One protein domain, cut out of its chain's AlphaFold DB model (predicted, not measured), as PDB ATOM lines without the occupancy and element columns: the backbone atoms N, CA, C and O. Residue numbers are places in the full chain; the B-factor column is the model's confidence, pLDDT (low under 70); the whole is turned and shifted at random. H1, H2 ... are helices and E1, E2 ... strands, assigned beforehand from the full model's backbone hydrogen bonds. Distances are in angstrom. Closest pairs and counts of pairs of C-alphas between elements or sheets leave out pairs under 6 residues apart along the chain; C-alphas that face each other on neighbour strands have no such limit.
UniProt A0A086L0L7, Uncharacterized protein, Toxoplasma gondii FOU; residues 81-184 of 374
ATOM      1  N   ARG A  81     101.680 128.371 111.875       88.38
ATOM      2  CA  ARG A  81     101.364 127.814 113.182       88.38
ATOM      3  C   ARG A  81     101.216 128.980 114.147       88.38
ATOM      4  O   ARG A  81     102.096 129.830 114.215       88.38
ATOM      5  N   LEU A  82     100.117 128.998 114.888       90.88
ATOM      6  CA  LEU A  82      99.937 129.932 115.987       90.88
ATOM      7  C   LEU A  82     100.696 129.389 117.206       90.88
ATOM      8  O   LEU A  82     100.464 128.248 117.614       90.88
ATOM      9  N   VAL A  83     101.633 130.167 117.733       86.56
ATOM     10  CA  VAL A  83     102.525 129.796 118.839       86.56
ATOM     11  C   VAL A  83     102.461 130.899 119.898       86.56
ATOM     12  O   VAL A  83     102.372 132.064 119.522       86.56
ATOM     13  N   PRO A  84     102.480 130.587 121.205       84.44
ATOM     14  CA  PRO A  84     102.599 131.618 122.230       84.44
ATOM     15  C   PRO A  84     103.841 132.480 121.989       84.44
ATOM     16  O   PRO A  84     104.932 131.955 121.769       84.44
ATOM     17  N   ALA A  85     103.690 133.798 122.048       74.75
ATOM     18  CA  ALA A  85     104.789 134.743 121.897       74.75
ATOM     19  C   ALA A  85     105.854 134.538 122.979       74.75
ATOM     20  O   ALA A  85     107.011 134.791 122.715       74.75
ATOM     21  N   SER A  86     105.499 133.980 124.140       66.88
ATOM     22  CA  SER A  86     106.433 133.548 125.189       66.88
ATOM     23  C   SER A  86     107.403 132.435 124.777       66.88
ATOM     24  O   SER A  86     108.440 132.259 125.413       66.88
ATOM     25  N   PHE A  87     107.055 131.641 123.763       64.50
ATOM     26  CA  PHE A  87     107.951 130.633 123.190       64.50
ATOM     27  C   PHE A  87     108.897 131.246 122.148       64.50
ATOM     28  O   PHE A  87     109.945 130.676 121.869       64.50
ATOM     29  N   ALA A  88     108.523 132.394 121.573       62.84
ATOM     30  CA  ALA A  88     109.381 133.179 120.689       62.84
ATOM     31  C   ALA A  88     110.265 134.165 121.483       62.84
ATOM     32  O   ALA A  88     111.435 134.320 121.160       62.84
ATOM     33  N   ASP A  89     109.732 134.748 122.563       66.38
ATOM     34  CA  ASP A  89     110.371 135.720 123.449       66.38
ATOM     35  C   ASP A  89     110.316 135.248 124.917       66.38
ATOM     36  O   ASP A  89     109.284 135.405 125.587       66.38
ATOM     37  N   PRO A  90     111.406 134.686 125.466       60.75
ATOM     38  CA  PRO A  90     111.434 134.233 126.853       60.75
ATOM     39  C   PRO A  90     111.293 135.384 127.865       60.75
ATOM     40  O   PRO A  90     110.832 135.145 128.977       60.75
ATOM     41  N   ALA A  91     111.601 136.637 127.505       61.19
ATOM     42  CA  ALA A  91     111.426 137.783 128.406       61.19
ATOM     43  C   ALA A  91     109.952 138.214 128.534       61.19
ATOM     44  O   ALA A  91     109.539 138.730 129.574       61.19
ATOM     45  N   ALA A  92     109.121 137.933 127.525       59.00
ATOM     46  CA  ALA A  92     107.678 138.172 127.590       59.00
ATOM     47  C   ALA A  92     106.960 137.236 128.584       59.00
ATOM     48  O   ALA A  92     105.843 137.546 129.010       59.00
ATOM     49  N   GLN A  93     107.598 136.129 129.002       55.09
ATOM     50  CA  GLN A  93     107.075 135.208 130.028       55.09
ATOM     51  C   GLN A  93     106.914 135.859 131.403       55.09
ATOM     52  O   GLN A  93     106.118 135.386 132.206       55.09
ATOM     53  N   GLN A  94     107.655 136.936 131.675       55.88
ATOM     54  CA  GLN A  94     107.656 137.601 132.979       55.88
ATOM     55  C   GLN A  94     106.528 138.625 133.142       55.88
ATOM     56  O   GLN A  94     106.348 139.179 134.223       55.88
ATOM     57  N   SER A  95     105.756 138.895 132.086       57.28
ATOM     58  CA  SER A  95     104.610 139.795 132.175       57.28
ATOM     59  C   SER A  95     103.348 139.017 132.556       57.28
ATOM     60  O   SER A  95     103.011 138.024 131.918       57.28
ATOM     61  N   SER A  96     102.595 139.499 133.548       56.22
ATOM     62  CA  SER A  96     101.247 139.002 133.893       56.22
ATOM     63  C   SER A  96     100.191 139.303 132.812       56.22
ATOM     64  O   SER A  96      98.991 139.133 133.029       56.22
ATOM     65  N   ALA A  97     100.630 139.785 131.646       59.66
ATOM     66  CA  ALA A  97      99.792 140.135 130.518       59.66
ATOM     67  C   ALA A  97      99.213 138.874 129.848       59.66
ATOM     68  O   ALA A  97      99.828 137.802 129.891       59.66
ATOM     69  N   PRO A  98      98.045 138.979 129.187       59.91
ATOM     70  CA  PRO A  98      97.493 137.869 128.421       59.91
ATOM     71  C   PRO A  98      98.515 137.378 127.392       59.91
ATOM     72  O   PRO A  98      99.138 138.181 126.693       59.91
ATOM     73  N   GLN A  99      98.677 136.054 127.303       68.56
ATOM     74  CA  GLN A  99      99.620 135.407 126.393       68.56
ATOM     75  C   GLN A  99      99.387 135.898 124.959       68.56
ATOM     76  O   GLN A  99      98.407 135.529 124.308       68.56
ATOM     77  N   ARG A 100     100.286 136.755 124.459       76.69
ATOM     78  CA  ARG A 100     100.277 137.174 123.051       76.69
ATOM     79  C   ARG A 100     100.557 135.948 122.189       76.69
ATOM     80  O   ARG A 100     101.340 135.088 122.578       76.69
ATOM     81  N   MET A 101      99.927 135.861 121.023       84.56
ATOM     82  CA  MET A 101     100.144 134.770 120.073       84.56
ATOM     83  C   MET A 101     100.904 135.296 118.857       84.56
ATOM     84  O   MET A 101     100.588 136.370 118.358       84.56
ATOM     85  N   ALA A 102     101.870 134.523 118.376       88.75
ATOM     86  CA  ALA A 102     102.681 134.810 117.202       88.75
ATOM     87  C   ALA A 102     102.443 133.769 116.092       88.75
ATOM     88  O   ALA A 102     102.148 132.595 116.339       88.75
ATOM     89  N   LEU A 103     102.574 134.206 114.846       90.31
ATOM     90  CA  LEU A 103     102.418 133.431 113.626       90.31
ATOM     91  C   LEU A 103     103.783 132.945 113.141       90.31
ATOM     92  O   LEU A 103     104.525 133.668 112.481       90.31
ATOM     93  N   GLN A 104     104.087 131.676 113.388       87.38
ATOM     94  CA  GLN A 104     105.294 131.042 112.871       87.38
ATOM     95  C   GLN A 104     105.018 130.413 111.502       87.38
ATOM     96  O   GLN A 104     104.168 129.526 111.370       87.38
ATOM     97  N   ARG A 105     105.745 130.829 110.459       85.81
ATOM     98  CA  ARG A 105     105.618 130.221 109.125       85.81
ATOM     99  C   ARG A 105     106.124 128.775 109.161       85.81
ATOM    100  O   ARG A 105     107.297 128.516 109.416       85.81
ATOM    101  N   VAL A 106     105.244 127.819 108.860       84.62
ATOM    102  CA  VAL A 106     105.592 126.394 108.784       84.62
ATOM    103  C   VAL A 106     106.125 126.098 107.393       84.62
ATOM    104  O   VAL A 106     105.375 126.122 106.418       84.62
ATOM    105  N   ILE A 107     107.422 125.804 107.297       81.44
ATOM    106  CA  ILE A 107     108.046 125.415 106.033       81.44
ATOM    107  C   ILE A 107     108.103 123.883 105.945       81.44
ATOM    108  O   ILE A 107     108.826 123.249 106.719       81.44
ATOM    109  N   PRO A 108     107.401 123.247 104.990       77.25
ATOM    110  CA  PRO A 108     107.533 121.811 104.781       77.25
ATOM    111  C   PRO A 108     108.946 121.458 104.292       77.25
ATOM    112  O   PRO A 108     109.527 122.164 103.466       77.25
ATOM    113  N   ARG A 109     109.484 120.309 104.729       74.69
ATOM    114  CA  ARG A 109     110.855 119.849 104.400       74.69
ATOM    115  C   ARG A 109     111.170 119.850 102.895       74.69
ATOM    116  O   ARG A 109     112.305 120.082 102.492       74.69
ATOM    117  N   ASN A 110     110.157 119.629 102.056       73.06
ATOM    118  CA  ASN A 110     110.288 119.627 100.596       73.06
ATOM    119  C   ASN A 110     110.454 121.033  99.988       73.06
ATOM    120  O   ASN A 110     111.018 121.157  98.900       73.06
ATOM    121  N   ALA A 111     109.975 122.079 100.668       71.81
ATOM    122  CA  ALA A 111     110.099 123.467 100.230       71.81
ATOM    123  C   ALA A 111     111.470 124.066 100.576       71.81
ATOM    124  O   ALA A 111     111.970 124.871  99.791       71.81
ATOM    125  N   LEU A 112     112.104 123.616 101.671       70.62
ATOM    126  CA  LEU A 112     113.474 124.005 102.047       70.62
ATOM    127  C   LEU A 112     114.472 123.698 100.924       70.62
ATOM    128  O   LEU A 112     115.225 124.566 100.505       70.62
ATOM    129  N   LYS A 113     114.408 122.488 100.353       73.62
ATOM    130  CA  LYS A 113     115.337 122.041  99.298       73.62
ATOM    131  C   LYS A 113     115.205 122.805  97.976       73.62
ATOM    132  O   LYS A 113     116.090 122.717  97.136       73.62
ATOM    133  N   LYS A 114     114.075 123.482  97.751       71.81
ATOM    134  CA  LYS A 114     113.754 124.156  96.481       71.81
ATOM    135  C   LYS A 114     113.649 125.677  96.624       71.81
ATOM    136  O   LYS A 114     113.172 126.313  95.693       71.81
ATOM    137  N   ASN A 115     114.004 126.240  97.785       71.75
ATOM    138  CA  ASN A 115     113.804 127.654  98.132       71.75
ATOM    139  C   ASN A 115     112.374 128.179  97.897       71.75
ATOM    140  O   ASN A 115     112.139 129.382  97.874       71.75
ATOM    141  N   LYS A 116     111.383 127.282  97.792       68.31
ATOM    142  CA  LYS A 116     109.970 127.647  97.582       68.31
ATOM    143  C   LYS A 116     109.353 128.310  98.810       68.31
ATOM    144  O   LYS A 116     108.309 128.933  98.728       68.31
ATOM    145  N   PHE A 117     110.018 128.218  99.957       70.62
ATOM    146  CA  PHE A 117     109.626 128.951 101.155       70.62
ATOM    147  C   PHE A 117     109.854 130.462 101.048       70.62
ATOM    148  O   PHE A 117     109.390 131.180 101.920       70.62
ATOM    149  N   ARG A 118     110.540 130.947 100.005       67.38
ATOM    150  CA  ARG A 118     110.643 132.380  99.701       67.38
ATOM    151  C   ARG A 118     109.457 132.920  98.910       67.38
ATOM    152  O   ARG A 118     109.445 134.098  98.577       67.38
ATOM    153  N   GLU A 119     108.458 132.084  98.609       70.94
ATOM    154  CA  GLU A 119     107.212 132.567  98.020       70.94
ATOM    155  C   GLU A 119     106.653 133.703  98.877       70.94
ATOM    156  O   GLU A 119     106.501 133.563 100.102       70.94
ATOM    157  N   THR A 120     106.437 134.837  98.211       72.12
ATOM    158  CA  THR A 120     106.074 136.103  98.830       72.12
ATOM    159  C   THR A 120     104.674 136.006  99.408       72.12
ATOM    160  O   THR A 120     103.732 135.529  98.769       72.12
ATOM    161  N   LEU A 121     104.537 136.445 100.655       80.81
ATOM    162  CA  LEU A 121     103.230 136.561 101.277       80.81
ATOM    163  C   LEU A 121     102.419 137.665 100.585       80.81
ATOM    164  O   LEU A 121     103.000 138.642 100.101       80.81
ATOM    165  N   PRO A 122     101.079 137.546 100.546       82.56
ATOM    166  CA  PRO A 122     100.226 138.614 100.046       82.56
ATOM    167  C   PRO A 122     100.536 139.934 100.761       82.56
ATOM    168  O   PRO A 122     100.524 139.999 101.991       82.56
ATOM    169  N   THR A 123     100.783 140.997  99.995       82.44
ATOM    170  CA  THR A 123     101.169 142.315 100.526       82.44
ATOM    171  C   THR A 123     100.134 142.903 101.476       82.44
ATOM    172  O   THR A 123     100.489 143.636 102.394       82.44
ATOM    173  N   ASP A 124      98.860 142.565 101.280       83.69
ATOM    174  CA  ASP A 124      97.763 143.028 102.132       83.69
ATOM    175  C   ASP A 124      97.869 142.455 103.550       83.69
ATOM    176  O   ASP A 124      97.613 143.162 104.521       83.69
ATOM    177  N   LEU A 125      98.320 141.201 103.678       84.31
ATOM    178  CA  LEU A 125      98.558 140.557 104.970       84.31
ATOM    179  C   LEU A 125      99.775 141.169 105.670       84.31
ATOM    180  O   LEU A 125      99.715 141.450 106.860       84.31
ATOM    181  N   LEU A 126     100.846 141.435 104.918       85.25
ATOM    182  CA  LEU A 126     102.066 142.065 105.437       85.25
ATOM    183  C   LEU A 126     101.862 143.526 105.865       85.25
ATOM    184  O   LEU A 126     102.638 144.037 106.660       85.25
ATOM    185  N   ARG A 127     100.847 144.213 105.328       84.31
ATOM    186  CA  ARG A 127     100.485 145.577 105.745       84.31
ATOM    187  C   ARG A 127      99.571 145.590 106.973       84.31
ATOM    188  O   ARG A 127      99.551 146.581 107.692       84.31
ATOM    189  N   ALA A 128      98.780 144.537 107.163       86.38
ATOM    190  CA  ALA A 128      97.817 144.443 108.255       86.38
ATOM    191  C   ALA A 128      98.427 143.924 109.566       86.38
ATOM    192  O   ALA A 128      97.865 144.190 110.623       86.38
ATOM    193  N   LEU A 129      99.524 143.167 109.487       87.75
ATOM    194  CA  LEU A 129     100.180 142.537 110.632       87.75
ATOM    195  C   LEU A 129     101.504 143.220 110.958       87.75
ATOM    196  O   LEU A 129     102.261 143.585 110.056       87.75
ATOM    197  N   ASP A 130     101.791 143.333 112.250       87.31
ATOM    198  CA  ASP A 130     103.050 143.883 112.735       87.31
ATOM    199  C   ASP A 130     104.168 142.822 112.689       87.31
ATOM    200  O   ASP A 130     103.904 141.620 112.770       87.31
ATOM    201  N   PRO A 131     105.452 143.229 112.644       86.62
ATOM    202  CA  PRO A 131     106.573 142.288 112.722       86.62
ATOM    203  C   PRO A 131     106.535 141.414 113.989       86.62
ATOM    204  O   PRO A 131     106.850 140.225 113.932       86.62
ATOM    205  N   GLU A 132     106.071 141.973 115.109       86.06
ATOM    206  CA  GLU A 132     105.877 141.249 116.373       86.06
ATOM    207  C   GLU A 132     104.847 140.115 116.255       86.06
ATOM    208  O   GLU A 132     104.996 139.091 116.922       86.06
ATOM    209  N   ASP A 133     103.840 140.247 115.383       87.81
ATOM    210  CA  ASP A 133     102.827 139.206 115.165       87.81
ATOM    211  C   ASP A 133     103.421 137.979 114.470       87.81
ATOM    212  O   ASP A 133     102.866 136.891 114.570       87.81
ATOM    213  N   PHE A 134     104.568 138.120 113.801       87.25
ATOM    214  CA  PHE A 134     105.351 137.007 113.255       87.25
ATOM    215  C   PHE A 134     106.419 136.494 114.228       87.25
ATOM    216  O   PHE A 134     107.239 135.653 113.860       87.25
ATOM    217  N   GLY A 135     106.425 137.002 115.463       85.38
ATOM    218  CA  GLY A 135     107.455 136.711 116.451       85.38
ATOM    219  C   GLY A 135     108.772 137.432 116.173       85.38
ATOM    220  O   GLY A 135     109.793 136.994 116.673       85.38
ATOM    221  N   ILE A 136     108.787 138.511 115.380       87.12
ATOM    222  CA  ILE A 136     109.989 139.325 115.158       87.12
ATOM    223  C   ILE A 136     110.000 140.445 116.200       87.12
ATOM    224  O   ILE A 136     109.278 141.433 116.075       87.12
ATOM    225  N   HIS A 137     110.827 140.292 117.228       83.88
ATOM    226  CA  HIS A 137     110.985 141.245 118.329       83.88
ATOM    227  C   HIS A 137     112.441 141.695 118.508       83.88
ATOM    228  O   HIS A 137     113.368 141.157 117.902       83.88
ATOM    229  N   ALA A 138     112.641 142.718 119.343       82.00
ATOM    230  CA  ALA A 138     113.959 143.293 119.616       82.00
ATOM    231  C   ALA A 138     114.899 142.331 120.362       82.00
ATOM    232  O   ALA A 138     116.109 142.452 120.212       82.00
ATOM    233  N   ASN A 139     114.341 141.377 121.115       82.06
ATOM    234  CA  ASN A 139     115.113 140.430 121.928       82.06
ATOM    235  C   ASN A 139     115.743 139.278 121.122       82.06
ATOM    236  O   ASN A 139     116.488 138.497 121.698       82.06
ATOM    237  N   LEU A 140     115.432 139.144 119.825       81.69
ATOM    238  CA  LEU A 140     116.093 138.166 118.954       81.69
ATOM    239  C   LEU A 140     117.489 138.636 118.562       81.69
ATOM    240  O   LEU A 140     117.700 139.825 118.290       81.69
ATOM    241  N   ASP A 141     118.390 137.669 118.403       86.44
ATOM    242  CA  ASP A 141     119.697 137.894 117.799       86.44
ATOM    243  C   ASP A 141     119.549 138.484 116.391       86.44
ATOM    244  O   ASP A 141     118.573 138.235 115.675       86.44
ATOM    245  N   GLU A 142     120.527 139.284 115.956       86.62
ATOM    246  CA  GLU A 142     120.448 139.959 114.655       86.62
ATOM    247  C   GLU A 142     120.302 138.976 113.489       86.62
ATOM    248  O   GLU A 142     119.582 139.268 112.531       86.62
ATOM    249  N   ASP A 143     120.948 137.814 113.588       87.00
ATOM    250  CA  ASP A 143     120.909 136.769 112.571       87.00
ATOM    251  C   ASP A 143     119.560 136.043 112.549       87.00
ATOM    252  O   ASP A 143     118.987 135.846 111.477       87.00
ATOM    253  N   GLU A 144     118.995 135.718 113.715       86.31
ATOM    254  CA  GLU A 144     117.663 135.109 113.821       86.31
ATOM    255  C   GLU A 144     116.575 136.078 113.350       86.31
ATOM    256  O   GLU A 144     115.687 135.715 112.571       86.31
ATOM    257  N   ARG A 145     116.692 137.352 113.740       87.62
ATOM    258  CA  ARG A 145     115.812 138.432 113.293       87.62
ATOM    259  C   ARG A 145     115.876 138.611 111.779       87.62
ATOM    260  O   ARG A 145     114.832 138.795 111.152       87.62
ATOM    261  N   ARG A 146     117.069 138.549 111.176       86.75
ATOM    262  CA  ARG A 146     117.242 138.587 109.713       86.75
ATOM    263  C   ARG A 146     116.643 137.353 109.050       86.75
ATOM    264  O   ARG A 146     115.893 137.508 108.097       86.75
ATOM    265  N   ALA A 147     116.881 136.157 109.584       86.69
ATOM    266  CA  ALA A 147     116.335 134.918 109.037       86.69
ATOM    267  C   ALA A 147     114.795 134.911 109.034       86.69
ATOM    268  O   ALA A 147     114.183 134.522 108.038       86.69
ATOM    269  N   LEU A 148     114.162 135.389 110.111       86.56
ATOM    270  CA  LEU A 148     112.707 135.540 110.181       86.56
ATOM    271  C   LEU A 148     112.197 136.628 109.230       86.56
ATOM    272  O   LEU A 148     111.204 136.409 108.536       86.56
ATOM    273  N   CYS A 149     112.885 137.772 109.139       87.44
ATOM    274  CA  CYS A 149     112.555 138.801 108.151       87.44
ATOM    275  C   CYS A 149     112.603 138.235 106.723       87.44
ATOM    276  O   CYS A 149     111.642 138.396 105.973       87.44
ATOM    277  N   ASP A 150     113.658 137.510 106.365       85.94
ATOM    278  CA  ASP A 150     113.814 136.890 105.047       85.94
ATOM    279  C   ASP A 150     112.746 135.817 104.796       85.94
ATOM    280  O   ASP A 150     112.236 135.665 103.686       85.94
ATOM    281  N   GLN A 151     112.357 135.077 105.834       85.31
ATOM    282  CA  GLN A 151     111.315 134.061 105.746       85.31
ATOM    283  C   GLN A 151     109.913 134.657 105.549       85.31
ATOM    284  O   GLN A 151     109.073 134.018 104.910       85.31
ATOM    285  N   ILE A 152     109.623 135.835 106.102       87.88
ATOM    286  CA  ILE A 152     108.303 136.479 106.024       87.88
ATOM    287  C   ILE A 152     108.208 137.413 104.812       87.88
ATOM    288  O   ILE A 152     107.262 137.317 104.030       87.88
ATOM    289  N   TYR A 153     109.200 138.278 104.619       85.56
ATOM    290  CA  TYR A 153     109.194 139.316 103.588       85.56
ATOM    291  C   TYR A 153     109.873 138.877 102.281       85.56
ATOM    292  O   TYR A 153     109.588 139.459 101.231       85.56
ATOM    293  N   GLY A 154     110.693 137.819 102.303       82.25
ATOM    294  CA  GLY A 154     111.358 137.286 101.112       82.25
ATOM    295  C   GLY A 154     112.190 138.350 100.398       82.25
ATOM    296  O   GLY A 154     112.900 139.125 101.031       82.25
ATOM    297  N   ASP A 155     112.045 138.424  99.076       76.06
ATOM    298  CA  ASP A 155     112.770 139.382  98.230       76.06
ATOM    299  C   ASP A 155     112.185 140.816  98.289       76.06
ATOM    300  O   ASP A 155     112.629 141.709  97.565       76.06
ATOM    301  N   ASN A 156     111.163 141.070  99.117       80.31
ATOM    302  CA  ASN A 156     110.547 142.391  99.225       80.31
ATOM    303  C   ASN A 156     111.311 143.286 100.215       80.31
ATOM    304  O   ASN A 156     110.888 143.503 101.354       80.31
ATOM    305  N   GLU A 157     112.442 143.825  99.754       80.44
ATOM    306  CA  GLU A 157     113.332 144.680 100.551       80.44
ATOM    307  C   GLU A 157     112.619 145.896 101.155       80.44
ATOM    308  O   GLU A 157     112.912 146.280 102.284       80.44
ATOM    309  N   GLN A 158     111.648 146.481 100.445       82.69
ATOM    310  CA  GLN A 158     110.907 147.649 100.930       82.69
ATOM    311  C   GLN A 158     110.089 147.322 102.183       82.69
ATOM    312  O   GLN A 158     110.092 148.093 103.142       82.69
ATOM    313  N   LEU A 159     109.412 146.169 102.198       81.50
ATOM    314  CA  LEU A 159     108.640 145.725 103.359       81.50
ATOM    315  C   LEU A 159     109.550 145.259 104.498       81.50
ATOM    316  O   LEU A 159     109.265 145.561 105.653       81.50
ATOM    317  N   SER A 160     110.669 144.603 104.179       82.88
ATOM    318  CA  SER A 160     111.674 144.206 105.174       82.88
ATOM    319  C   SER A 160     112.284 145.425 105.886       82.88
ATOM    320  O   SER A 160     112.336 145.477 107.116       82.88
ATOM    321  N   GLN A 161     112.657 146.466 105.136       84.94
ATOM    322  CA  GLN A 161     113.156 147.721 105.709       84.94
ATOM    323  C   GLN A 161     112.076 148.457 106.509       84.94
ATOM    324  O   GLN A 161     112.358 148.956 107.599       84.94
ATOM    325  N   ALA A 162     110.832 148.492 106.018       84.25
ATOM    326  CA  ALA A 162     109.715 149.092 106.745       84.25
ATOM    327  C   ALA A 162     109.440 148.374 108.078       84.25
ATOM    328  O   ALA A 162     109.218 149.035 109.090       84.25
ATOM    329  N   ALA A 163     109.523 147.042 108.105       82.81
ATOM    330  CA  ALA A 163     109.380 146.240 109.317       82.81
ATOM    331  C   ALA A 163     110.483 146.546 110.345       82.81
ATOM    332  O   ALA A 163     110.197 146.772 111.521       82.81
ATOM    333  N   GLN A 164     111.743 146.634 109.907       83.69
ATOM    334  CA  GLN A 164     112.860 147.006 110.785       83.69
ATOM    335  C   GLN A 164     112.736 148.451 111.297       83.69
ATOM    336  O   GLN A 164     112.985 148.730 112.474       83.69
ATOM    337  N   ALA A 165     112.294 149.379 110.446       85.56
ATOM    338  CA  ALA A 165     112.016 150.755 110.843       85.56
ATOM    339  C   ALA A 165     110.870 150.834 111.868       85.56
ATOM    340  O   ALA A 165     110.973 151.574 112.843       85.56
ATOM    341  N   ALA A 166     109.811 150.037 111.701       84.31
ATOM    342  CA  ALA A 166     108.699 149.973 112.645       84.31
ATOM    343  C   ALA A 166     109.141 149.458 114.024       84.31
ATOM    344  O   ALA A 166     108.777 150.052 115.040       84.31
ATOM    345  N   LEU A 167     109.986 148.420 114.068       82.75
ATOM    346  CA  LEU A 167     110.550 147.893 115.316       82.75
ATOM    347  C   LEU A 167     111.422 148.930 116.035       82.75
ATOM    348  O   LEU A 167     111.255 149.164 117.231       82.75
ATOM    349  N   THR A 168     112.313 149.610 115.309       84.19
ATOM    350  CA  THR A 168     113.174 150.648 115.904       84.19
ATOM    351  C   THR A 168     112.385 151.882 116.347       84.19
ATOM    352  O   THR A 168     112.693 152.473 117.384       84.19
ATOM    353  N   ALA A 169     111.338 152.270 115.612       83.69
ATOM    354  CA  ALA A 169     110.447 153.360 115.995       83.69
ATOM    355  C   ALA A 169     109.627 153.017 117.248       83.69
ATOM    356  O   ALA A 169     109.508 153.859 118.143       83.69
ATOM    357  N   LYS A 170     109.101 151.789 117.352       80.19
ATOM    358  CA  LYS A 170     108.408 151.317 118.560       80.19
ATOM    359  C   LYS A 170     109.346 151.253 119.762       80.19
ATOM    360  O   LYS A 170     108.979 151.785 120.804       80.19
ATOM    361  N   ALA A 171     110.559 150.720 119.609       81.12
ATOM    362  CA  ALA A 171     111.551 150.679 120.686       81.12
ATOM    363  C   ALA A 171     111.877 152.087 121.217       81.12
ATOM    364  O   ALA A 171     111.824 152.329 122.421       81.12
ATOM    365  N   LYS A 172     112.099 153.059 120.318       82.62
ATOM    366  CA  LYS A 172     112.292 154.471 120.697       82.62
ATOM    367  C   LYS A 172     111.075 155.063 121.405       82.62
ATOM    368  O   LYS A 172     111.228 155.837 122.347       82.62
ATOM    369  N   ARG A 173     109.862 154.726 120.957       81.38
ATOM    370  CA  ARG A 173     108.614 155.188 121.582       81.38
ATOM    371  C   ARG A 173     108.433 154.598 122.979       81.38
ATOM    372  O   ARG A 173     107.985 155.306 123.872       81.38
ATOM    373  N   GLU A 174     108.777 153.330 123.172       78.44
ATOM    374  CA  GLU A 174     108.717 152.664 124.472       78.44
ATOM    375  C   GLU A 174     109.766 153.224 125.438       78.44
ATOM    376  O   GLU A 174     109.443 153.509 126.588       78.44
ATOM    377  N   GLU A 175     110.987 153.480 124.965       79.00
ATOM    378  CA  GLU A 175     112.031 154.157 125.741       79.00
ATOM    379  C   GLU A 175     111.607 155.580 126.134       79.00
ATOM    380  O   GLU A 175     111.744 155.972 127.291       79.00
ATOM    381  N   ALA A 176     111.016 156.339 125.205       77.06
ATOM    382  CA  ALA A 176     110.453 157.654 125.501       77.06
ATOM    383  C   ALA A 176     109.307 157.571 126.521       77.06
ATOM    384  O   ALA A 176     109.208 158.428 127.394       77.06
ATOM    385  N   ARG A 177     108.472 156.523 126.459       72.31
ATOM    386  CA  ARG A 177     107.398 156.288 127.435       72.31
ATOM    387  C   ARG A 177     107.948 155.908 128.811       72.31
ATOM    388  O   ARG A 177     107.416 156.387 129.803       72.31
ATOM    389  N   ARG A 178     109.017 155.106 128.881       71.69
ATOM    390  CA  ARG A 178     109.719 154.801 130.140       71.69
ATOM    391  C   ARG A 178     110.319 156.066 130.755       71.69
ATOM    392  O   ARG A 178     110.051 156.341 131.915       71.69
ATOM    393  N   LYS A 179     111.017 156.886 129.960       70.25
ATOM    394  CA  LYS A 179     111.577 158.173 130.416       70.25
ATOM    395  C   LYS A 179     110.501 159.179 130.838       70.25
ATOM    396  O   LYS A 179     110.721 159.950 131.762       70.25
ATOM    397  N   ALA A 180     109.339 159.174 130.181       65.12
ATOM    398  CA  ALA A 180     108.206 160.009 130.575       65.12
ATOM    399  C   ALA A 180     107.535 159.513 131.869       65.12
ATOM    400  O   ALA A 180     107.167 160.331 132.703       65.12
ATOM    401  N   GLY A 181     107.413 158.193 132.060       56.28
ATOM    402  CA  GLY A 181     106.869 157.598 133.286       56.28
ATOM    403  C   GLY A 181     107.784 157.761 134.503       56.28
ATOM    404  O   GLY A 181     107.301 157.960 135.609       56.28
ATOM    405  N   GLU A 182     109.103 157.765 134.303       51.25
ATOM    406  CA  GLU A 182     110.085 158.032 135.364       51.25
ATOM    407  C   GLU A 182     110.026 159.488 135.874       51.25
ATOM    408  O   GLU A 182     110.342 159.759 137.029       51.25
ATOM    409  N   ALA A 183     109.539 160.422 135.048       50.56
ATOM    410  CA  ALA A 183     109.316 161.818 135.432       50.56
ATOM    411  C   ALA A 183     107.993 162.054 136.192       50.56
ATOM    412  O   ALA A 183     107.721 163.182 136.598       50.56
ATOM    413  N   THR A 184     107.159 161.026 136.383       50.72
ATOM    414  CA  THR A 184     105.888 161.098 137.126       50.72
ATOM    415  C   THR A 184     105.907 160.081 138.267       50.72
ATOM    416  O   THR A 184     105.121 159.140 138.308       50.72
TER     417      THR A 184
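Overview. This is residues 81 to 184 of the 374 residues of an uncharacterized protein of Toxoplasma gondii FOU (UniProt A0A086L0L7). One long helix, H7, runs along one side of the domain and sticks out beyond it, with residues 172 to 184 as a free arm; a small two-stranded ribbon, E1 and E2, lies on the other side, and the short H5 sits in the middle between ribbon and H7. H6 meets the beginning of H7 at a corner, while H3 lies far out in a loop. The printed part has 104 residues, with two named strands and seven named helices in the order E1 H1 H2 E2 H3 H4 H5 H6 H7; the sheet, E1 - E2, is antiparallel and the class is mostly helix. The whole is only just compact, close to loose, with a radius of gyration of the C-alphas of 15.4 A, and it is elongated, spanning 55 by 28 by 25 A.

Arrangement. Look first at E1, residues 81 to 84, and its antiparallel neighbour E2, residues 101 to 105: N 81 and O 104 are 2.8 A apart, within hydrogen-bond range, as are N 102 and O 83, also 2.8 A. H1, residues 85 to 88, and H2, residues 90 to 94, only just touch, with 3 pairs of C-alphas within 8 A, and only at the corner; their closest C-alphas are those of Ser 86 and Gln 93, 5.2 A. H3, residues 109 to 112, touches no helix. H4, residues 123 to 128, is close to but not clearly touching H7, residues 157 to 182; their closest C-alphas, Leu 126 and Leu 159, are 7.8 A apart. H5, residues 131 to 134, has its Phe 134 C-alpha 4.6 A from that of Leu 103 in E2, the closest pair. H5 and H7 only just touch, with 3 pairs within 8 A, the closest C-alphas being Pro 131 and Ala 163 at 5.9 A. H6, residues 142 to 153, touches H7 at a steep tilt of 54 degrees, opposite ways, closest at C-alphas Tyr 153 and Ser 160, 5.7 A. Every O i to N i+4 pair is within hydrogen-bond range in H4, H6 and H7; H2 has 0 of 1, but 2 of 2 O i to N i+3 pairs, and H1, H3 and H5 are too short for an O i to N i+4 pair.

Along the chain. Find C-alpha 81 at (101.364, 127.814, 113.182), where E1 begins; E2, from 101 to 105, is 13.1 A long. H6 starts at C-alpha 142, (120.448, 139.959, 114.655), and runs 15.8 A to 153. From C-alpha 157 H7 runs 37.4 A to C-alpha 182 at (110.085, 158.032, 135.364).

Size, cuts and confidence. The C-alphas farthest apart, those of Lys 114 and Thr 184, are 55.5 A apart. The printed part has no cut and no link is long. The mean pLDDT of the printed part is 77.7; look for values under 70 at residues 86 to 99, 116, 118 and 180 to 184.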